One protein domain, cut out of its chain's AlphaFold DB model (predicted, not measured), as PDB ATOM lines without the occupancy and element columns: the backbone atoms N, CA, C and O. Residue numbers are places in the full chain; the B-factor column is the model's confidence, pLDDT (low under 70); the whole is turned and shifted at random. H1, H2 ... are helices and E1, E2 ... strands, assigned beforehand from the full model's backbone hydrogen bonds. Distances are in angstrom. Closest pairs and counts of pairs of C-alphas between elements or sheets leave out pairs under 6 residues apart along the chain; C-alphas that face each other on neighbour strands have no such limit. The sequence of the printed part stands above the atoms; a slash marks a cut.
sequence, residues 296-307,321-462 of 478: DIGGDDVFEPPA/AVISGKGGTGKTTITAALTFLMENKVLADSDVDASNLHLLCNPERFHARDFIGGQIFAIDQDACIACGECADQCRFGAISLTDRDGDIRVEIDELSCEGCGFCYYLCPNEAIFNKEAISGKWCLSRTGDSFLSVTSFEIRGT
ATOM      1  N   ASP A 296      16.871   4.170 -36.728       46.75
ATOM      2  CA  ASP A 296      17.875   3.188 -37.135       46.75
ATOM      3  C   ASP A 296      19.226   3.901 -37.041       46.75
ATOM      4  O   ASP A 296      19.543   4.797 -37.828       46.75
ATOM      5  N   ILE A 297      20.015   3.532 -36.036       47.03
ATOM      6  CA  ILE A 297      21.424   3.889 -35.974       47.03
ATOM      7  C   ILE A 297      22.035   3.067 -37.096       47.03
ATOM      8  O   ILE A 297      22.394   1.909 -36.900       47.03
ATOM      9  N   GLY A 298      21.972   3.632 -38.302       44.00
ATOM     10  CA  GLY A 298      22.364   2.979 -39.531       44.00
ATOM     11  C   GLY A 298      23.740   2.369 -39.349       44.00
ATOM     12  O   GLY A 298      24.696   3.063 -39.009       44.00
ATOM     13  N   GLY A 299      23.821   1.063 -39.547       45.50
ATOM     14  CA  GLY A 299      25.078   0.362 -39.440       45.50
ATOM     15  C   GLY A 299      24.888  -1.137 -39.545       45.50
ATOM     16  O   GLY A 299      24.535  -1.797 -38.574       45.50
ATOM     17  N   ASP A 300      25.298  -1.678 -40.689       47.25
ATOM     18  CA  ASP A 300      25.806  -3.049 -40.807       47.25
ATOM     19  C   ASP A 300      27.013  -3.316 -39.878       47.25
ATOM     20  O   ASP A 300      27.561  -4.421 -39.874       47.25
ATOM     21  N   ASP A 301      27.424  -2.332 -39.067       47.31
ATOM     22  CA  ASP A 301      28.396  -2.468 -37.997       47.31
ATOM     23  C   ASP A 301      27.985  -3.628 -37.089       47.31
ATOM     24  O   ASP A 301      27.045  -3.588 -36.288       47.31
ATOM     25  N   VAL A 302      28.704  -4.733 -37.251       53.06
ATOM     26  CA  VAL A 302      28.721  -5.826 -36.295       53.06
ATOM     27  C   VAL A 302      29.126  -5.215 -34.967       53.06
ATOM     28  O   VAL A 302      30.233  -4.696 -34.843       53.06
ATOM     29  N   PHE A 303      28.235  -5.271 -33.968       58.03
ATOM     30  CA  PHE A 303      28.670  -5.175 -32.584       58.03
ATOM     31  C   PHE A 303      29.601  -6.361 -32.356       58.03
ATOM     32  O   PHE A 303      29.176  -7.467 -32.019       58.03
ATOM     33  N   GLU A 304      30.878  -6.154 -32.650       55.78
ATOM     34  CA  GLU A 304      31.923  -7.056 -32.237       55.78
ATOM     35  C   GLU A 304      32.117  -6.782 -30.752       55.78
ATOM     36  O   GLU A 304      32.549  -5.683 -30.384       55.78
ATOM     37  N   PRO A 305      31.763  -7.734 -29.867       56.47
ATOM     38  CA  PRO A 305      32.128  -7.584 -28.475       56.47
ATOM     39  C   PRO A 305      33.647  -7.345 -28.431       56.47
ATOM     40  O   PRO A 305      34.368  -8.015 -29.185       56.47
ATOM     41  N   PRO A 306      34.133  -6.395 -27.606       53.94
ATOM     42  CA  PRO A 306      35.549  -6.043 -27.554       53.94
ATOM     43  C   PRO A 306      36.412  -7.303 -27.473       53.94
ATOM     44  O   PRO A 306      35.991  -8.287 -26.864       53.94
ATOM     45  N   ALA A 307      37.601  -7.318 -28.079       56.50
ATOM     46  CA  ALA A 307      38.453  -8.513 -28.075       56.50
ATOM     47  C   ALA A 307      38.698  -9.032 -26.644       56.50
ATOM     48  O   ALA A 307      38.734 -10.241 -26.423       56.50
ATOM     49  N   ALA A 321      16.368 -12.280 -11.735       89.31
ATOM     50  CA  ALA A 321      15.183 -12.299 -12.580       89.31
ATOM     51  C   ALA A 321      13.995 -11.683 -11.831       89.31
ATOM     52  O   ALA A 321      13.649 -12.119 -10.731       89.31
ATOM     53  N   VAL A 322      13.345 -10.686 -12.436       88.38
ATOM     54  CA  VAL A 322      12.102 -10.093 -11.921       88.38
ATOM     55  C   VAL A 322      10.949 -10.575 -12.795       88.38
ATOM     56  O   VAL A 322      10.781 -10.122 -13.924       88.38
ATOM     57  N   ILE A 323      10.150 -11.503 -12.274       84.00
ATOM     58  CA  ILE A 323       9.033 -12.130 -12.995       84.00
ATOM     59  C   ILE A 323       7.688 -11.744 -12.368       84.00
ATOM     60  O   ILE A 323       7.595 -11.530 -11.159       84.00
ATOM     61  N   SER A 324       6.626 -11.668 -13.173       74.06
ATOM     62  CA  SER A 324       5.252 -11.544 -12.674       74.06
ATOM     63  C   SER A 324       4.272 -12.362 -13.510       74.06
ATOM     64  O   SER A 324       4.490 -12.581 -14.694       74.06
ATOM     65  N   GLY A 325       3.180 -12.812 -12.886       55.41
ATOM     66  CA  GLY A 325       2.152 -13.619 -13.557       55.41
ATOM     67  C   GLY A 325       1.051 -12.813 -14.258       55.41
ATOM     68  O   GLY A 325       0.167 -13.405 -14.864       55.41
ATOM     69  N   LYS A 326       1.045 -11.478 -14.134       55.59
ATOM     70  CA  LYS A 326       0.082 -10.575 -14.788       55.59
ATOM     71  C   LYS A 326       0.751  -9.239 -15.114       55.59
ATOM     72  O   LYS A 326       1.612  -8.767 -14.365       55.59
ATOM     73  N   GLY A 327       0.308  -8.601 -16.196       59.31
ATOM     74  CA  GLY A 327       0.676  -7.219 -16.509       59.31
ATOM     75  C   GLY A 327       0.163  -6.242 -15.444       59.31
ATOM     76  O   GLY A 327      -0.907  -6.437 -14.865       59.31
ATOM     77  N   GLY A 328       0.935  -5.189 -15.169       62.09
ATOM     78  CA  GLY A 328       0.553  -4.131 -14.222       62.09
ATOM     79  C   GLY A 328       0.856  -4.404 -12.742       62.09
ATOM     80  O   GLY A 328       0.496  -3.591 -11.900       62.09
ATOM     81  N   THR A 329       1.550  -5.492 -12.395       70.62
ATOM     82  CA  THR A 329       1.990  -5.775 -11.010       70.62
ATOM     83  C   THR A 329       3.256  -5.012 -10.594       70.62
ATOM     84  O   THR A 329       3.764  -5.222  -9.497       70.62
ATOM     85  N   GLY A 330       3.806  -4.168 -11.473       77.25
ATOM     86  CA  GLY A 330       4.995  -3.362 -11.193       77.25
ATOM     87  C   GLY A 330       6.342  -4.035 -11.479       77.25
ATOM     88  O   GLY A 330       7.351  -3.512 -11.023       77.25
ATOM     89  N   LYS A 331       6.403  -5.141 -12.249       86.69
ATOM     90  CA  LYS A 331       7.668  -5.799 -12.666       86.69
ATOM     91  C   LYS A 331       8.695  -4.785 -13.182       86.69
ATOM     92  O   LYS A 331       9.807  -4.704 -12.665       86.69
ATOM     93  N   THR A 332       8.299  -3.984 -14.167       84.44
ATOM     94  CA  THR A 332       9.177  -2.997 -14.808       84.44
ATOM     95  C   THR A 332       9.550  -1.867 -13.846       84.44
ATOM     96  O   THR A 332      10.707  -1.465 -13.800       84.44
ATOM     97  N   THR A 333       8.619  -1.419 -12.999       86.75
ATOM     98  CA  THR A 333       8.874  -0.397 -11.969       86.75
ATOM     99  C   THR A 333       9.880  -0.869 -10.919       86.75
ATOM    100  O   THR A 333      10.812  -0.140 -10.598       86.75
ATOM    101  N   ILE A 334       9.728  -2.095 -10.408       87.81
ATOM    102  CA  ILE A 334      10.666  -2.696  -9.450       87.81
ATOM    103  C   ILE A 334      12.032  -2.893 -10.109       87.81
ATOM    104  O   ILE A 334      13.048  -2.552  -9.512       87.81
ATOM    105  N   THR A 335      12.062  -3.380 -11.352       89.69
ATOM    106  CA  THR A 335      13.309  -3.564 -12.112       89.69
ATOM    107  C   THR A 335      14.045  -2.236 -12.305       89.69
ATOM    108  O   THR A 335      15.241  -2.150 -12.033       89.69
ATOM    109  N   ALA A 336      13.337  -1.169 -12.683       88.31
ATOM    110  CA  ALA A 336      13.908   0.172 -12.809       88.31
ATOM    111  C   ALA A 336      14.380   0.749 -11.460       88.31
ATOM    112  O   ALA A 336      15.435   1.374 -11.385       88.31
ATOM    113  N   ALA A 337      13.650   0.505 -10.369       88.56
ATOM    114  CA  ALA A 337      14.076   0.932  -9.038       88.56
ATOM    115  C   ALA A 337      15.361   0.208  -8.591       88.56
ATOM    116  O   ALA A 337      16.299   0.852  -8.126       88.56
ATOM    117  N   LEU A 338      15.443  -1.115  -8.785       88.00
ATOM    118  CA  LEU A 338      16.652  -1.903  -8.504       88.00
ATOM    119  C   LEU A 338      17.836  -1.439  -9.352       88.00
ATOM    120  O   LEU A 338      18.951  -1.337  -8.849       88.00
ATOM    121  N   THR A 339      17.572  -1.099 -10.612       84.12
ATOM    122  CA  THR A 339      18.557  -0.526 -11.529       84.12
ATOM    123  C   THR A 339      19.204   0.718 -10.917       84.12
ATOM    124  O   THR A 339      20.427   0.816 -10.874       84.12
ATOM    125  N   PHE A 340      18.419   1.652 -10.384       83.31
ATOM    126  CA  PHE A 340      18.970   2.869  -9.784       83.31
ATOM    127  C   PHE A 340      19.831   2.599  -8.534       83.31
ATOM    128  O   PHE A 340      20.764   3.344  -8.255       83.31
ATOM    129  N   LEU A 341      19.542   1.526  -7.790       86.44
ATOM    130  CA  LEU A 341      20.229   1.184  -6.538       86.44
ATOM    131  C   LEU A 341      21.511   0.356  -6.725       86.44
ATOM    132  O   LEU A 341      22.246   0.153  -5.761       86.44
ATOM    133  N   MET A 342      21.762  -0.162  -7.926       84.69
ATOM    134  CA  MET A 342      22.886  -1.055  -8.217       84.69
ATOM    135  C   MET A 342      23.936  -0.363  -9.094       84.69
ATOM    136  O   MET A 342      23.608   0.254 -10.107       84.69
ATOM    137  N   GLU A 343      25.212  -0.523  -8.752       80.94
ATOM    138  CA  GLU A 343      26.355  -0.106  -9.578       80.94
ATOM    139  C   GLU A 343      26.857  -1.279 -10.441       80.94
ATOM    140  O   GLU A 343      26.687  -2.436 -10.057       80.94
ATOM    141  N   ASN A 344      27.488  -0.998 -11.591       78.88
ATOM    142  CA  ASN A 344      28.099  -1.997 -12.490       78.88
ATOM    143  C   ASN A 344      27.173  -3.170 -12.866       78.88
ATOM    144  O   ASN A 344      27.392  -4.320 -12.482       78.88
ATOM    145  N   LYS A 345      26.128  -2.871 -13.640       85.12
ATOM    146  CA  LYS A 345      25.043  -3.802 -13.974       85.12
ATOM    147  C   LYS A 345      24.763  -3.844 -15.475       85.12
ATOM    148  O   LYS A 345      24.993  -2.873 -16.196       85.12
ATOM    149  N   VAL A 346      24.194  -4.965 -15.904       86.00
ATOM    150  CA  VAL A 346      23.605  -5.150 -17.230       86.00
ATOM    151  C   VAL A 346      22.128  -5.447 -17.032       86.00
ATOM    152  O   VAL A 346      21.762  -6.257 -16.181       86.00
ATOM    153  N   LEU A 347      21.288  -4.760 -17.791       87.06
ATOM    154  CA  LEU A 347      19.844  -4.913 -17.760       87.06
ATOM    155  C   LEU A 347      19.389  -5.603 -19.041       87.06
ATOM    156  O   LEU A 347      19.920  -5.333 -20.118       87.06
ATOM    157  N   ALA A 348      18.369  -6.439 -18.922       87.19
ATOM    158  CA  ALA A 348      17.672  -7.015 -20.058       87.19
ATOM    159  C   ALA A 348      16.167  -6.870 -19.832       87.19
ATOM    160  O   ALA A 348      15.654  -7.297 -18.796       87.19
ATOM    161  N   ASP A 349      15.472  -6.260 -20.790       85.75
ATOM    162  CA  ASP A 349      14.014  -6.291 -20.840       85.75
ATOM    163  C   ASP A 349      13.559  -7.422 -21.765       85.75
ATOM    164  O   ASP A 349      13.626  -7.316 -22.992       85.75
ATOM    165  N   SER A 350      13.143  -8.527 -21.145       80.62
ATOM    166  CA  SER A 350      12.687  -9.745 -21.827       80.62
ATOM    167  C   SER A 350      11.182  -9.758 -22.119       80.62
ATOM    168  O   SER A 350      10.650 -10.797 -22.502       80.62
ATOM    169  N   ASP A 351      10.472  -8.651 -21.896       79.00
ATOM    170  CA  ASP A 351       9.051  -8.528 -22.231       79.00
ATOM    171  C   ASP A 351       8.896  -8.226 -23.735       79.00
ATOM    172  O   ASP A 351       8.701  -7.082 -24.124       79.00
ATOM    173  N   VAL A 352       9.073  -9.241 -24.592       72.50
ATOM    174  CA  VAL A 352       9.194  -9.078 -26.061       72.50
ATOM    175  C   VAL A 352       7.967  -8.401 -26.688       72.50
ATOM    176  O   VAL A 352       8.112  -7.555 -27.570       72.50
ATOM    177  N   ASP A 353       6.762  -8.737 -26.218       67.19
ATOM    178  CA  ASP A 353       5.509  -8.152 -26.714       67.19
ATOM    179  C   ASP A 353       5.360  -6.670 -26.333       67.19
ATOM    180  O   ASP A 353       4.630  -5.934 -26.991       67.19
ATOM    181  N   ALA A 354       6.014  -6.237 -25.251       70.62
ATOM    182  CA  ALA A 354       5.774  -4.957 -24.597       70.62
ATOM    183  C   ALA A 354       7.012  -4.485 -23.815       70.62
ATOM    184  O   ALA A 354       6.964  -4.239 -22.601       70.62
ATOM    185  N   SER A 355       8.144  -4.352 -24.505       75.94
ATOM    186  CA  SER A 355       9.386  -3.933 -23.863       75.94
ATOM    187  C   SER A 355       9.285  -2.463 -23.491       75.94
ATOM    188  O   SER A 355       9.054  -1.606 -24.342       75.94
ATOM    189  N   ASN A 356       9.412  -2.162 -22.209       79.75
ATOM    190  CA  ASN A 356       9.015  -0.871 -21.669       79.75
ATOM    191  C   ASN A 356       9.987  -0.328 -20.609       79.75
ATOM    192  O   ASN A 356       9.801   0.778 -20.102       79.75
ATOM    193  N   LEU A 357      11.032  -1.074 -20.241       83.94
ATOM    194  CA  LEU A 357      12.033  -0.634 -19.269       83.94
ATOM    195  C   LEU A 357      12.776   0.622 -19.746       83.94
ATOM    196  O   LEU A 357      13.107   1.491 -18.939       83.94
ATOM    197  N   HIS A 358      12.961   0.762 -21.061       82.56
ATOM    198  CA  HIS A 358      13.577   1.937 -21.673       82.56
ATOM    199  C   HIS A 358      12.821   3.244 -21.363       82.56
ATOM    200  O   HIS A 358      13.461   4.278 -21.202       82.56
ATOM    201  N   LEU A 359      11.496   3.192 -21.162       80.44
ATOM    202  CA  LEU A 359      10.679   4.356 -20.788       80.44
ATOM    203  C   LEU A 359      11.047   4.921 -19.405       80.44
ATOM    204  O   LEU A 359      10.814   6.096 -19.136       80.44
ATOM    205  N   LEU A 360      11.591   4.084 -18.513       84.62
ATOM    206  CA  LEU A 360      11.996   4.478 -17.158       84.62
ATOM    207  C   LEU A 360      13.491   4.785 -17.053       84.62
ATOM    208  O   LEU A 360      13.892   5.586 -16.213       84.62
ATOM    209  N   CYS A 361      14.314   4.133 -17.874       83.19
ATOM    210  CA  CYS A 361      15.770   4.275 -17.832       83.19
ATOM    211  C   CYS A 361      16.319   5.331 -18.803       83.19
ATOM    212  O   CYS A 361      17.511   5.631 -18.721       83.19
ATOM    213  N   ASN A 362      15.479   5.851 -19.709       79.50
ATOM    214  CA  ASN A 362      15.811   6.821 -20.757       79.50
ATOM    215  C   ASN A 362      17.193   6.577 -21.402       79.50
ATOM    216  O   ASN A 362      18.077   7.434 -21.306       79.50
ATOM    217  N   PRO A 363      17.434   5.372 -21.945       81.00
ATOM    218  CA  PRO A 363      18.755   4.982 -22.400       81.00
ATOM    219  C   PRO A 363      19.067   5.576 -23.783       81.00
ATOM    220  O   PRO A 363      18.180   5.738 -24.617       81.00
ATOM    221  N   GLU A 364      20.342   5.822 -24.063       78.88
ATOM    222  CA  GLU A 364      20.835   6.186 -25.392       78.88
ATOM    223  C   GLU A 364      21.117   4.906 -26.189       78.88
ATOM    224  O   GLU A 364      21.955   4.092 -25.788       78.88
ATOM    225  N   ARG A 365      20.384   4.671 -27.285       73.56
ATOM    226  CA  ARG A 365      20.638   3.530 -28.181       73.56
ATOM    227  C   ARG A 365      21.987   3.710 -28.882       73.56
ATOM    228  O   ARG A 365      22.342   4.824 -29.246       73.56
ATOM    229  N   PHE A 366      22.705   2.613 -29.116       75.06
ATOM    230  CA  PHE A 366      23.917   2.624 -29.952       75.06
ATOM    231  C   PHE A 366      24.036   1.410 -30.889       75.06
ATOM    232  O   PHE A 366      24.946   1.372 -31.711       75.06
ATOM    233  N   HIS A 367      23.145   0.417 -30.777       73.69
ATOM    234  CA  HIS A 367      23.112  -0.741 -31.672       73.69
ATOM    235  C   HIS A 367      21.695  -1.317 -31.782       73.69
ATOM    236  O   HIS A 367      20.988  -1.388 -30.775       73.69
ATOM    237  N   ALA A 368      21.300  -1.766 -32.973       75.31
ATOM    238  CA  ALA A 368      20.037  -2.457 -33.224       75.31
ATOM    239  C   ALA A 368      20.192  -3.466 -34.368       75.31
ATOM    240  O   ALA A 368      20.934  -3.211 -35.314       75.31
ATOM    241  N   ARG A 369      19.500  -4.606 -34.282       74.94
ATOM    242  CA  ARG A 369      19.460  -5.626 -35.339       74.94
ATOM    243  C   ARG A 369      18.109  -6.319 -35.400       74.94
ATOM    244  O   ARG A 369      17.438  -6.475 -34.377       74.94
ATOM    245  N   ASP A 370      17.773  -6.807 -36.587       78.75
ATOM    246  CA  ASP A 370      16.624  -7.679 -36.782       78.75
ATOM    247  C   ASP A 370      16.790  -8.968 -35.969       78.75
ATOM    248  O   ASP A 370      17.858  -9.589 -35.903       78.75
ATOM    249  N   PHE A 371      15.704  -9.368 -35.320       79.56
ATOM    250  CA  PHE A 371      15.591 -10.633 -34.626       79.56
ATOM    251  C   PHE A 371      14.909 -11.651 -35.541       79.56
ATOM    252  O   PHE A 371      13.702 -11.595 -35.807       79.56
ATOM    253  N   ILE A 372      15.694 -12.621 -36.004       81.56
ATOM    254  CA  ILE A 372      15.216 -13.717 -36.846       81.56
ATOM    255  C   ILE A 372      14.690 -14.824 -35.930       81.56
ATOM    256  O   ILE A 372      15.448 -15.614 -35.371       81.56
ATOM    257  N   GLY A 373      13.366 -14.873 -35.777       75.62
ATOM    258  CA  GLY A 373      12.682 -15.864 -34.936       75.62
ATOM    259  C   GLY A 373      12.490 -17.226 -35.610       75.62
ATOM    260  O   GLY A 373      11.957 -18.150 -34.999       75.62
ATOM    261  N   GLY A 374      12.877 -17.357 -36.880       82.88
ATOM    262  CA  GLY A 374      12.760 -18.589 -37.649       82.88
ATOM    263  C   GLY A 374      12.858 -18.346 -39.151       82.88
ATOM    264  O   GLY A 374      13.338 -17.309 -39.604       82.88
ATOM    265  N   GLN A 375      12.367 -19.309 -39.924       87.12
ATOM    266  CA  GLN A 375      12.272 -19.216 -41.379       87.12
ATOM    267  C   GLN A 375      10.810 -19.305 -41.804       87.12
ATOM    268  O   GLN A 375      10.042 -20.091 -41.250       87.12
ATOM    269  N   ILE A 376      10.434 -18.500 -42.786       90.06
ATOM    270  CA  ILE A 376       9.192 -18.617 -43.548       90.06
ATOM    271  C   ILE A 376       9.541 -18.955 -45.000       90.06
ATOM    272  O   ILE A 376      10.709 -19.067 -45.371       90.06
ATOM    273  N   PHE A 377       8.517 -19.155 -45.821       92.38
ATOM    274  CA  PHE A 377       8.681 -19.523 -47.221       92.38
ATOM    275  C   PHE A 377       8.018 -18.484 -48.110       92.38
ATOM    276  O   PHE A 377       6.917 -18.028 -47.806       92.38
ATOM    277  N   ALA A 378       8.700 -18.140 -49.194       92.50
ATOM    278  CA  ALA A 378       8.218 -17.269 -50.254       92.50
ATOM    279  C   ALA A 378       8.215 -18.035 -51.583       92.50
ATOM    280  O   ALA A 378       8.742 -19.148 -51.667       92.50
ATOM    281  N   ILE A 379       7.584 -17.459 -52.603       94.00
ATOM    282  CA  ILE A 379       7.413 -18.095 -53.907       94.00
ATOM    283  C   ILE A 379       7.812 -17.148 -55.037       94.00
ATOM    284  O   ILE A 379       7.418 -15.982 -55.054       94.00
ATOM    285  N   ASP A 380       8.595 -17.671 -55.973       94.19
ATOM    286  CA  ASP A 380       8.927 -17.045 -57.243       94.19
ATOM    287  C   ASP A 380       7.794 -17.321 -58.242       94.19
ATOM    288  O   ASP A 380       7.526 -18.469 -58.607       94.19
ATOM    289  N   GLN A 381       7.101 -16.259 -58.654       93.81
ATOM    290  CA  GLN A 381       5.975 -16.361 -59.583       93.81
ATOM    291  C   GLN A 381       6.422 -16.689 -61.009       93.81
ATOM    292  O   GLN A 381       5.651 -17.307 -61.736       93.81
ATOM    293  N   ASP A 382       7.653 -16.348 -61.397       93.19
ATOM    294  CA  ASP A 382       8.161 -16.617 -62.744       93.19
ATOM    295  C   ASP A 382       8.531 -18.101 -62.910       93.19
ATOM    296  O   ASP A 382       8.385 -18.677 -63.990       93.19
ATOM    297  N   ALA A 383       8.968 -18.749 -61.826       94.00
ATOM    298  CA  ALA A 383       9.252 -20.184 -61.795       94.00
ATOM    299  C   ALA A 383       8.004 -21.051 -61.522       94.00
ATOM    300  O   ALA A 383       7.987 -22.258 -61.814       94.00
ATOM    301  N   CYS A 384       6.957 -20.469 -60.927       94.81
ATOM    302  CA  CYS A 384       5.755 -21.188 -60.529       94.81
ATOM    303  C   CYS A 384       4.902 -21.594 -61.741       94.81
ATOM    304  O   CYS A 384       4.483 -20.771 -62.542       94.81
ATOM    305  N   ILE A 385       4.551 -22.880 -61.819       93.56
ATOM    306  CA  ILE A 385       3.642 -23.420 -62.852       93.56
ATOM    307  C   ILE A 385       2.187 -23.541 -62.380       93.56
ATOM    308  O   ILE A 385       1.402 -24.255 -62.997       93.56
ATOM    309  N   ALA A 386       1.846 -22.931 -61.242       93.25
ATOM    310  CA  ALA A 386       0.504 -22.950 -60.655       93.25
ATOM    311  C   ALA A 386      -0.127 -24.357 -60.503       93.25
ATOM    312  O   ALA A 386      -1.342 -24.517 -60.589       93.25
ATOM    313  N   CYS A 387       0.684 -25.393 -60.238       93.69
ATOM    314  CA  CYS A 387       0.196 -26.776 -60.106       93.69
ATOM    315  C   CYS A 387      -0.707 -27.016 -58.881       93.69
ATOM    316  O   CYS A 387      -1.450 -27.991 -58.857       93.69
ATOM    317  N   GLY A 388      -0.629 -26.154 -57.861       92.19
ATOM    318  CA  GLY A 388      -1.493 -26.198 -56.677       92.19
ATOM    319  C   GLY A 388      -1.080 -27.172 -55.568       92.19
ATOM    320  O   GLY A 388      -1.585 -27.048 -54.455       92.19
ATOM    321  N   GLU A 389      -0.116 -28.072 -55.790       92.94
ATOM    322  CA  GLU A 389       0.233 -29.115 -54.805       92.94
ATOM    323  C   GLU A 389       0.636 -28.555 -53.428       92.94
ATOM    324  O   GLU A 389       0.275 -29.100 -52.383       92.94
ATOM    325  N   CYS A 390       1.366 -27.435 -53.403       93.88
ATOM    326  CA  CYS A 390       1.760 -26.774 -52.159       93.88
ATOM    327  C   CYS A 390       0.562 -26.213 -51.377       93.88
ATOM    328  O   CYS A 390       0.583 -26.250 -50.143       93.88
ATOM    329  N   ALA A 391      -0.477 -25.738 -52.070       93.31
ATOM    330  CA  ALA A 391      -1.715 -25.266 -51.460       93.31
ATOM    331  C   ALA A 391      -2.497 -26.438 -50.853       93.31
ATOM    332  O   ALA A 391      -2.851 -26.395 -49.673       93.31
ATOM    333  N   ASP A 392      -2.652 -27.527 -51.609       92.31
ATOM    334  CA  ASP A 392      -3.399 -28.719 -51.191       92.31
ATOM    335  C   ASP A 392      -2.815 -29.387 -49.938       92.31
ATOM    336  O   ASP A 392      -3.547 -29.899 -49.087       92.31
ATOM    337  N   GLN A 393      -1.486 -29.379 -49.800       90.88
ATOM    338  CA  GLN A 393      -0.798 -30.020 -48.676       90.88
ATOM    339  C   GLN A 393      -0.564 -29.087 -47.475       90.88
ATOM    340  O   GLN A 393      -0.128 -29.545 -46.410       90.88
ATOM    341  N   CYS A 394      -0.851 -27.783 -47.587       92.31
ATOM    342  CA  CYS A 394      -0.575 -26.826 -46.518       92.31
ATOM    343  C   CYS A 394      -1.505 -27.027 -45.310       92.31
ATOM    344  O   CYS A 394      -2.619 -26.511 -45.232       92.31
ATOM    345  N   ARG A 395      -1.007 -27.706 -44.270       87.75
ATOM    346  CA  ARG A 395      -1.779 -27.954 -43.036       87.75
ATOM    347  C   ARG A 395      -2.096 -26.705 -42.222       87.75
ATOM    348  O   ARG A 395      -2.895 -26.784 -41.280       87.75
ATOM    349  N   PHE A 396      -1.434 -25.592 -42.515       88.56
ATOM    350  CA  PHE A 396      -1.621 -24.313 -41.833       88.56
ATOM    351  C   PHE A 396      -2.641 -23.422 -42.548       88.56
ATOM    352  O   PHE A 396      -3.170 -22.513 -41.921       88.56
ATOM    353  N   GLY A 397      -2.994 -23.739 -43.802       87.12
ATOM    354  CA  GLY A 397      -3.868 -22.899 -44.623       87.12
ATOM    355  C   GLY A 397      -3.203 -21.597 -45.073       87.12
ATOM    356  O   GLY A 397      -3.900 -20.649 -45.394       87.12
ATOM    357  N   ALA A 398      -1.869 -21.550 -45.067       90.69
ATOM    358  CA  ALA A 398      -1.085 -20.369 -45.418       90.69
ATOM    359  C   ALA A 398      -0.859 -20.200 -46.928       90.69
ATOM    360  O   ALA A 398      -0.191 -19.260 -47.328       90.69
ATOM    361  N   ILE A 399      -1.317 -21.137 -47.761       94.44
ATOM    362  CA  ILE A 399      -1.067 -21.123 -49.206       94.44
ATOM    363  C   ILE A 399      -2.410 -21.244 -49.918       94.44
ATOM    364  O   ILE A 399      -3.187 -22.148 -49.597       94.44
ATOM    365  N   SER A 400      -2.675 -20.352 -50.865       93.62
ATOM    366  CA  SER A 400      -3.913 -20.305 -51.644       93.62
ATOM    367  C   SER A 400      -3.630 -20.123 -53.135       93.62
ATOM    368  O   SER A 400      -2.581 -19.620 -53.533       93.62
ATOM    369  N   LEU A 401      -4.581 -20.561 -53.963       92.62
ATOM    370  CA  LEU A 401      -4.620 -20.267 -55.394       92.62
ATOM    371  C   LEU A 401      -5.548 -19.069 -55.608       92.62
ATOM    372  O   LEU A 401      -6.704 -19.108 -55.178       92.62
ATOM    373  N   THR A 402      -5.054 -18.020 -56.257       87.81
ATOM    374  CA  THR A 402      -5.836 -16.841 -56.635       87.81
ATOM    375  C   THR A 402      -5.970 -16.779 -58.152       87.81
ATOM    376  O   THR A 402      -5.008 -17.011 -58.875       87.81
ATOM    377  N   ASP A 403      -7.178 -16.498 -58.636       87.88
ATOM    378  CA  ASP A 403      -7.456 -16.253 -60.054       87.88
ATOM    379  C   ASP A 403      -7.712 -14.756 -60.227       87.88
ATOM    380  O   ASP A 403      -8.655 -14.206 -59.645       87.88
ATOM    381  N   ARG A 404      -6.837 -14.083 -60.977       78.75
ATOM    382  CA  ARG A 404      -7.042 -12.696 -61.397       78.75
ATOM    383  C   ARG A 404      -7.096 -12.665 -62.915       78.75
ATOM    384  O   ARG A 404      -6.070 -12.778 -63.577       78.75
ATOM    385  N   ASP A 405      -8.302 -12.509 -63.449       78.12
ATOM    386  CA  ASP A 405      -8.560 -12.366 -64.885       78.12
ATOM    387  C   ASP A 405      -7.997 -13.521 -65.748       78.12
ATOM    388  O   ASP A 405      -7.579 -13.312 -66.888       78.12
ATOM    389  N   GLY A 406      -8.008 -14.754 -65.223       78.06
ATOM    390  CA  GLY A 406      -7.517 -15.953 -65.909       78.06
ATOM    391  C   GLY A 406      -6.038 -16.272 -65.665       78.06
ATOM    392  O   GLY A 406      -5.551 -17.274 -66.191       78.06
ATOM    393  N   ASP A 407      -5.333 -15.458 -64.872       84.00
ATOM    394  CA  ASP A 407      -3.979 -15.729 -64.386       84.00
ATOM    395  C   ASP A 407      -4.049 -16.369 -62.990       84.00
ATOM    396  O   ASP A 407      -4.371 -15.706 -61.997       84.00
ATOM    397  N   ILE A 408      -3.794 -17.682 -62.925       88.19
ATOM    398  CA  ILE A 408      -3.809 -18.449 -61.676       88.19
ATOM    399  C   ILE A 408      -2.446 -18.318 -61.005       88.19
ATOM    400  O   ILE A 408      -1.440 -18.796 -61.526       88.19
ATOM    401  N   ARG A 409      -2.423 -17.738 -59.806       91.56
ATOM    402  CA  ARG A 409      -1.212 -17.560 -59.002       91.56
ATOM    403  C   ARG A 409      -1.310 -18.301 -57.687       91.56
ATOM    404  O   ARG A 409      -2.388 -18.480 -57.127       91.56
ATOM    405  N   VAL A 410      -0.159 -18.726 -57.179       93.31
ATOM    406  CA  VAL A 410      -0.043 -19.274 -55.828       93.31
ATOM    407  C   VAL A 410       0.445 -18.160 -54.914       93.31
ATOM    408  O   VAL A 410       1.521 -17.609 -55.132       93.31
ATOM    409  N   GLU A 411      -0.321 -17.842 -53.879       92.50
ATOM    410  CA  GLU A 411       0.041 -16.849 -52.867       92.50
ATOM    411  C   GLU A 411       0.360 -17.558 -51.541       92.50
ATOM    412  O   GLU A 411      -0.341 -18.489 -51.135       92.50
ATOM    413  N   ILE A 412       1.441 -17.138 -50.873       91.88
ATOM    414  CA  ILE A 412       1.798 -17.595 -49.522       91.88
ATOM    415  C   ILE A 412       1.558 -16.438 -48.552       91.88
ATOM    416  O   ILE A 412       2.235 -15.415 -48.625       91.88
ATOM    417  N   ASP A 413       0.613 -16.609 -47.632       87.94
ATOM    418  CA  ASP A 413       0.364 -15.675 -46.538       87.94
ATOM    419  C   ASP A 413       1.435 -15.834 -45.449       87.94
ATOM    420  O   ASP A 413       1.459 -16.813 -44.696       87.94
ATOM    421  N   GLU A 414       2.320 -14.842 -45.356       85.38
ATOM    422  CA  GLU A 414       3.414 -14.802 -44.383       85.38
ATOM    423  C   GLU A 414       2.927 -14.792 -42.927       85.38
ATOM    424  O   GLU A 414       3.623 -15.318 -42.057       85.38
ATOM    425  N   LEU A 415       1.737 -14.242 -42.649       78.38
ATOM    426  CA  LEU A 415       1.171 -14.198 -41.296       78.38
ATOM    427  C   LEU A 415       0.687 -15.574 -40.840       78.38
ATOM    428  O   LEU A 415       0.850 -15.934 -39.675       78.38
ATOM    429  N   SER A 416       0.117 -16.352 -41.760       83.62
ATOM    430  CA  SER A 416      -0.348 -17.715 -41.490       83.62
ATOM    431  C   SER A 416       0.760 -18.769 -41.633       83.62
ATOM    432  O   SER A 416       0.558 -19.936 -41.280       83.62
ATOM    433  N   CYS A 417       1.929 -18.399 -42.167       88.31
ATOM    434  CA  CYS A 417       3.033 -19.318 -42.418       88.31
ATOM    435  C   CYS A 417       3.804 -19.668 -41.133       88.31
ATOM    436  O   CYS A 417       4.557 -18.872 -40.576       88.31
ATOM    437  N   GLU A 418       3.689 -20.929 -40.714       86.06
ATOM    438  CA  GLU A 418       4.405 -21.484 -39.553       86.06
ATOM    439  C   GLU A 418       5.845 -21.927 -39.870       86.06
ATOM    440  O   GLU A 418       6.524 -22.479 -39.005       86.06
ATOM    441  N   GLY A 419       6.317 -21.763 -41.112       89.50
ATOM    442  CA  GLY A 419       7.711 -22.063 -41.453       89.50
ATOM    443  C   GLY A 419       8.063 -23.551 -41.512       89.50
ATOM    444  O   GLY A 419       9.203 -23.928 -41.275       89.50
ATOM    445  N   CYS A 420       7.109 -24.442 -41.795       90.31
ATOM    446  CA  CYS A 420       7.369 -25.886 -41.710       90.31
ATOM    447  C   CYS A 420       8.247 -26.474 -42.829       90.31
ATOM    448  O   CYS A 420       8.699 -27.609 -42.695       90.31
ATOM    449  N   GLY A 421       8.403 -25.764 -43.950       90.94
ATOM    450  CA  GLY A 421       9.172 -26.196 -45.122       90.94
ATOM    451  C   GLY A 421       8.565 -27.304 -45.970       90.94
ATOM    452  O   GLY A 421       9.162 -27.692 -46.967       90.94
ATOM    453  N   PHE A 422       7.362 -27.790 -45.652       92.25
ATOM    454  CA  PHE A 422       6.720 -28.846 -46.440       92.25
ATOM    455  C   PHE A 422       6.566 -28.450 -47.917       92.25
ATOM    456  O   PHE A 422       6.881 -29.239 -48.801       92.25
ATOM    457  N   CYS A 423       6.109 -27.224 -48.182       93.50
ATOM    458  CA  CYS A 423       5.897 -26.713 -49.535       93.50
ATOM    459  C   CYS A 423       7.202 -26.587 -50.340       93.50
ATOM    460  O   CYS A 423       7.209 -26.914 -51.522       93.50
ATOM    461  N   TYR A 424       8.301 -26.194 -49.689       93.62
ATOM    462  CA  TYR A 424       9.637 -26.137 -50.284       93.62
ATOM    463  C   TYR A 424      10.087 -27.505 -50.797       93.62
ATOM    464  O   TYR A 424      10.468 -27.630 -51.955       93.62
ATOM    465  N   TYR A 425       9.954 -28.552 -49.977       90.94
ATOM    466  CA  TYR A 425      10.323 -29.912 -50.382       90.94
ATOM    467  C   TYR A 425       9.382 -30.536 -51.421       90.94
ATOM    468  O   TYR A 425       9.747 -31.533 -52.038       90.94
ATOM    469  N   LEU A 426       8.165 -30.004 -51.576       92.69
ATOM    470  CA  LEU A 426       7.166 -30.533 -52.506       92.69
ATOM    471  C   LEU A 426       7.278 -29.918 -53.905       92.69
ATOM    472  O   LEU A 426       6.902 -30.565 -54.873       92.69
ATOM    473  N   CYS A 427       7.755 -28.676 -54.025       94.19
ATOM    474  CA  CYS A 427       7.693 -27.935 -55.281       94.19
ATOM    475  C   CYS A 427       8.545 -28.602 -56.384       94.19
ATOM    476  O   CYS A 427       9.771 -28.605 -56.272       94.19
ATOM    477  N   PRO A 428       7.941 -29.094 -57.484       92.56
ATOM    478  CA  PRO A 428       8.682 -29.803 -58.533       92.56
ATOM    479  C   PRO A 428       9.584 -28.884 -59.371       92.56
ATOM    480  O   PRO A 428      10.512 -29.365 -60.011       92.56
ATOM    481  N   ASN A 429       9.306 -27.578 -59.364       94.69
ATOM    482  CA  ASN A 429      10.037 -26.554 -60.111       94.69
ATOM    483  C   ASN A 429      10.939 -25.684 -59.223       94.69
ATOM    484  O   ASN A 429      11.444 -24.673 -59.698       94.69
ATOM    485  N   GLU A 430      11.095 -26.026 -57.938       94.50
ATOM    486  CA  GLU A 430      11.924 -25.263 -56.987       94.50
ATOM    487  C   GLU A 430      11.535 -23.770 -56.872       94.50
ATOM    488  O   GLU A 430      12.327 -22.931 -56.459       94.50
ATOM    489  N   ALA A 431      10.278 -23.432 -57.186       95.88
ATOM    490  CA  ALA A 431       9.769 -22.060 -57.152       95.88
ATOM    491  C   ALA A 431       9.579 -21.513 -55.725       95.88
ATOM    492  O   ALA A 431       9.373 -20.319 -55.542       95.88
ATOM    493  N   ILE A 432       9.599 -22.368 -54.698       95.06
ATOM    494  CA  ILE A 432       9.454 -21.966 -53.293       95.06
ATOM    495  C   ILE A 432      10.836 -21.917 -52.654       95.06
ATOM    496  O   ILE A 432      11.596 -22.871 -52.775       95.06
ATOM    497  N   PHE A 433      11.136 -20.848 -51.917       93.75
ATOM    498  CA  PHE A 433      12.438 -20.638 -51.283       93.75
ATOM    499  C   PHE A 433      12.311 -20.133 -49.839       93.75
ATOM    500  O   PHE A 433      11.264 -19.636 -49.414       93.75
ATOM    501  N   ASN A 434      13.389 -20.298 -49.068       90.94
ATOM    502  CA  ASN A 434      13.469 -19.832 -47.685       90.94
ATOM    503  C   ASN A 434      13.588 -18.308 -47.623       90.94
ATOM    504  O   ASN A 434      14.419 -17.714 -48.307       90.94
ATOM    505  N   LYS A 435      12.816 -17.700 -46.727       89.56
ATOM    506  CA  LYS A 435      12.883 -16.285 -46.370       89.56
ATOM    507  C   LYS A 435      13.017 -16.165 -44.850       89.56
ATOM    508  O   LYS A 435      12.385 -16.912 -44.104       89.56
ATOM    509  N   GLU A 436      13.852 -15.248 -44.376       86.06
ATOM    510  CA  GLU A 436      14.027 -15.023 -42.938       86.06
ATOM    511  C   GLU A 436      12.735 -14.485 -42.309       86.06
ATOM    512  O   GLU A 436      12.098 -13.568 -42.831       86.06
ATOM    513  N   ALA A 437      12.327 -15.073 -41.182       83.12
ATOM    514  CA  ALA A 437      11.147 -14.645 -40.443       83.12
ATOM    515  C   ALA A 437      11.539 -13.594 -39.400       83.12
ATOM    516  O   ALA A 437      11.686 -13.906 -38.209       83.12
ATOM    517  N   ILE A 438      11.698 -12.351 -39.855       79.00
ATOM    518  CA  ILE A 438      11.896 -11.201 -38.968       79.00
ATOM    519  C   ILE A 438      10.693 -11.143 -38.025       79.00
ATOM    520  O   ILE A 438       9.549 -10.991 -38.452       79.00
ATOM    521  N   SER A 439      10.954 -11.405 -36.747       74.75
ATOM    522  CA  SER A 439       9.932 -11.503 -35.699       74.75
ATOM    523  C   SER A 439      10.064 -10.368 -34.686       74.75
ATOM    524  O   SER A 439       9.329 -10.328 -33.705       74.75
ATOM    525  N   GLY A 440      11.021  -9.465 -34.890       76.12
ATOM    526  CA  GLY A 440      11.348  -8.428 -33.935       76.12
ATOM    527  C   GLY A 440      12.628  -7.692 -34.262       76.12
ATOM    528  O   GLY A 440      13.301  -8.006 -35.242       76.12
ATOM    529  N   LYS A 441      12.996  -6.783 -33.366       75.94
ATOM    530  CA  LYS A 441      14.322  -6.174 -33.297       75.94
ATOM    531  C   LYS A 441      14.878  -6.350 -31.890       75.94
ATOM    532  O   LYS A 441      14.135  -6.431 -30.912       75.94
ATOM    533  N   TRP A 442      16.194  -6.410 -31.766       78.25
ATOM    534  CA  TRP A 442      16.859  -6.272 -30.477       78.25
ATOM    535  C   TRP A 442      17.833  -5.107 -30.533       78.25
ATOM    536  O   TRP A 442      18.485  -4.871 -31.550       78.25
ATOM    537  N   CYS A 443      17.912  -4.372 -29.431       77.50
ATOM    538  CA  CYS A 443      18.676  -3.140 -29.335       77.50
ATOM    539  C   CYS A 443      19.563  -3.160 -28.091       77.50
ATOM    540  O   CYS A 443      19.134  -3.604 -27.022       77.50
ATOM    541  N   LEU A 444      20.777  -2.623 -28.220       80.38
ATOM    542  CA  LEU A 444      21.637  -2.289 -27.089       80.38
ATOM    543  C   LEU A 444      21.661  -0.783 -26.892       80.38
ATOM    544  O   LEU A 444      21.872   0.003 -27.822       80.38
ATOM    545  N   SER A 445      21.494  -0.410 -25.634       80.75
ATOM    546  CA  SER A 445      21.447   0.972 -25.207       80.75
ATOM    547  C   SER A 445      22.294   1.173 -23.957       80.75
ATOM    548  O   SER A 445      22.559   0.241 -23.192       80.75
ATOM    549  N   ARG A 446      22.722   2.410 -23.729       80.38
ATOM    550  CA  ARG A 446      23.483   2.828 -22.556       80.38
ATOM    551  C   ARG A 446      22.614   3.703 -21.657       80.38
ATOM    552  O   ARG A 446      21.947   4.614 -22.125       80.38
ATOM    553  N   THR A 447      22.618   3.436 -20.356       80.38
ATOM    554  CA  THR A 447      21.952   4.261 -19.338       80.38
ATOM    555  C   THR A 447      22.939   4.537 -18.205       80.38
ATOM    556  O   THR A 447      23.301   3.647 -17.432       80.38
ATOM    557  N   GLY A 448      23.468   5.764 -18.169       79.31
ATOM    558  CA  GLY A 448      24.607   6.121 -17.316       79.31
ATOM    559  C   GLY A 448      25.829   5.225 -17.580       79.31
ATOM    560  O   GLY A 448      26.266   5.062 -18.721       79.31
ATOM    561  N   ASP A 449      26.348   4.598 -16.522       71.06
ATOM    562  CA  ASP A 449      27.458   3.630 -16.582       71.06
ATOM    563  C   ASP A 449      26.988   2.174 -16.741       71.06
ATOM    564  O   ASP A 449      27.699   1.229 -16.407       71.06
ATOM    565  N   SER A 450      25.747   1.956 -17.180       77.31
ATOM    566  CA  SER A 450      25.145   0.627 -17.331       77.31
ATOM    567  C   SER A 450      24.646   0.397 -18.755       77.31
ATOM    568  O   SER A 450      24.351   1.340 -19.489       77.31
ATOM    569  N   PHE A 451      24.525  -0.874 -19.132       80.25
ATOM    570  CA  PHE A 451      23.978  -1.286 -20.424       80.25
ATOM    571  C   PHE A 451      22.570  -1.848 -20.250       80.25
ATOM    572  O   PHE A 451      22.279  -2.515 -19.254       80.25
ATOM    573  N   LEU A 452      21.706  -1.588 -21.225       78.88
ATOM    574  CA  LEU A 452      20.343  -2.091 -21.300       78.88
ATOM    575  C   LEU A 452      20.121  -2.738 -22.666       78.88
ATOM    576  O   LEU A 452      20.234  -2.073 -23.692       78.88
ATOM    577  N   SER A 453      19.797  -4.027 -22.657       80.75
ATOM    578  CA  SER A 453      19.305  -4.755 -23.823       80.75
ATOM    579  C   SER A 453      17.778  -4.753 -23.825       80.75
ATOM    580  O   SER A 453      17.152  -5.034 -22.799       80.75
ATOM    581  N   VAL A 454      17.183  -4.420 -24.965       75.38
ATOM    582  CA  VAL A 454      15.731  -4.371 -25.168       75.38
ATOM    583  C   VAL A 454      15.394  -5.212 -26.390       75.38
ATOM    584  O   VAL A 454      16.083  -5.129 -27.403       75.38
ATOM    585  N   THR A 455      14.340  -6.015 -26.298       73.31
ATOM    586  CA  THR A 455      13.827  -6.809 -27.423       73.31
ATOM    587  C   THR A 455      12.405  -6.389 -27.721       73.31
ATOM    588  O   THR A 455      11.624  -6.234 -26.794       73.31
ATOM    589  N   SER A 456      12.062  -6.209 -28.986       69.50
ATOM    590  CA  SER A 456      10.705  -5.882 -29.409       69.50
ATOM    591  C   SER A 456      10.204  -6.886 -30.427       69.50
ATOM    592  O   SER A 456      10.975  -7.400 -31.236       69.50
ATOM    593  N   PHE A 457       8.904  -7.160 -30.391       68.31
ATOM    594  CA  PHE A 457       8.227  -7.949 -31.408       68.31
ATOM    595  C   PHE A 457       7.894  -7.094 -32.637       68.31
ATOM    596  O   PHE A 457       7.413  -5.966 -32.513       68.31
ATOM    597  N   GLU A 458       8.083  -7.658 -33.828       66.81
ATOM    598  CA  GLU A 458       7.620  -7.082 -35.087       66.81
ATOM    599  C   GLU A 458       6.584  -8.002 -35.721       66.81
ATOM    600  O   GLU A 458       6.727  -9.226 -35.784       66.81
ATOM    601  N   ILE A 459       5.507  -7.395 -36.214       61.56
ATOM    602  CA  ILE A 459       4.415  -8.137 -36.828       61.56
ATOM    603  C   ILE A 459       4.853  -8.551 -38.237       61.56
ATOM    604  O   ILE A 459       4.817  -7.733 -39.154       61.56
ATOM    605  N   ARG A 460       5.195  -9.829 -38.432       61.31
ATOM    606  CA  ARG A 460       5.637 -10.429 -39.716       61.31
ATOM    607  C   ARG A 460       4.887  -9.920 -40.943       61.31
ATOM    608  O   ARG A 460       3.660  -9.924 -40.947       61.31
ATOM    609  N   GLY A 461       5.594  -9.498 -41.992       50.75
ATOM    610  CA  GLY A 461       5.013  -8.945 -43.230       50.75
ATOM    611  C   GLY A 461       4.804  -7.423 -43.202       50.75
ATOM    612  O   GLY A 461       4.010  -6.889 -43.968       50.75
ATOM    613  N   THR A 462       5.392  -6.713 -42.233       47.38
ATOM    614  CA  THR A 462       5.608  -5.264 -42.335       47.38
ATOM    615  C   THR A 462       6.760  -5.093 -43.316       47.38
ATOM    616  O   THR A 462       7.888  -5.466 -43.010       47.38
TER     617      THR A 462
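This is residues 296 to 307 and 321 to 462 of the 478 residues of the protein "MinD superfamily P-loop ATPase, contains an inserted ferredoxin domain" of Candidatus Kentron sp. G (UniProt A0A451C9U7). Two small lobes sit at opposite ends of a long, twisted ribbon made of the antiparallel strands E2 and E5. One lobe holds H1, E1, H2 and E6, with E6 and E1 widening the ribbon's sheet there; the other holds the short helices H3 and H4 and the hairpin E3 and E4. The printed part has 154 residues, with four named helices and six named strands in the order H1 E1 H2 E2 H3 E3 E4 H4 E5 E6; the mixed sheet runs E1 E6 E5 E2, and the class is mixed, helices and strands. The whole is loose, with a radius of gyration of the C-alphas of 21.5 A, and elongated, spanning 66 by 39 by 27 A.

Start at C-alpha 296, (17.875, 3.188, -37.135); residues 296 to 307 hold no named element. Past the cut, find C-alpha 331 at (7.668, -5.799, -12.666), where H1 begins, residues 331 to 341, 15.6 A long. Next come E1, residues 346 to 349, and H2, residues 358 to 361. E2, residues 364 to 379, covers 39.8 A and bends by 67 degrees at residue 376. Then read H3, residues 389 to 393, E3, residues 399 to 404, E4, residues 407 to 412, and H4, residues 422 to 426. E5, residues 432 to 447, runs 44.7 A, and E6, residues 450 to 457, runs 23.6 A to C-alpha 457 at (8.227, -7.949, -31.408).

Look first at the twisted sheet. E5 and E2 are antiparallel, with N 371 and O 440 2.8 A apart and N 433 and O 378 2.9 A apart, within hydrogen-bond range. E5 and E6 form a hairpin, N 443 and O 454 at 2.8 A. E1 and E6 are parallel, N 347 and O 451 at 2.9 A. E1, H2, E2 make a split strand-helix-strand unit, two strands running the same way with E6 and E5 between them, its crossover right-handed. H1 lies over E1, along it at 14 degrees on the local plane. H2 only grazes the sheet; H1 and H2 only just touch, with 3 pairs of C-alphas within 8 A, the closest Ala 336 and Leu 360 at 6.4 A. At the other end H4 lies over E5, their closest C-alphas, Tyr 424 and Ile 432, 5.1 A apart. H3 touches H4, the closest C-alphas, Cys 390 and Cys 423, at 4.9 A. E3 and E4 form a hairpin, N 402 and O 409 at 2.8 A. H1 is apart from H3 and H4. In H1, H3 and H4 every O i to N i+4 pair is within hydrogen-bond range; H2 is too short for one.

The C-alphas farthest apart, those of Leu 341 and Gly 406, are 67.7 A apart. Residues 308 to 320 are not printed, and C-alphas 307 and 321 lie 28.2 A apart across the cut. No link is long. The mean pLDDT of the printed part is 80.7; it is under 70 at residues 296 to 307, 325 to 328, 353 and 456 to 462.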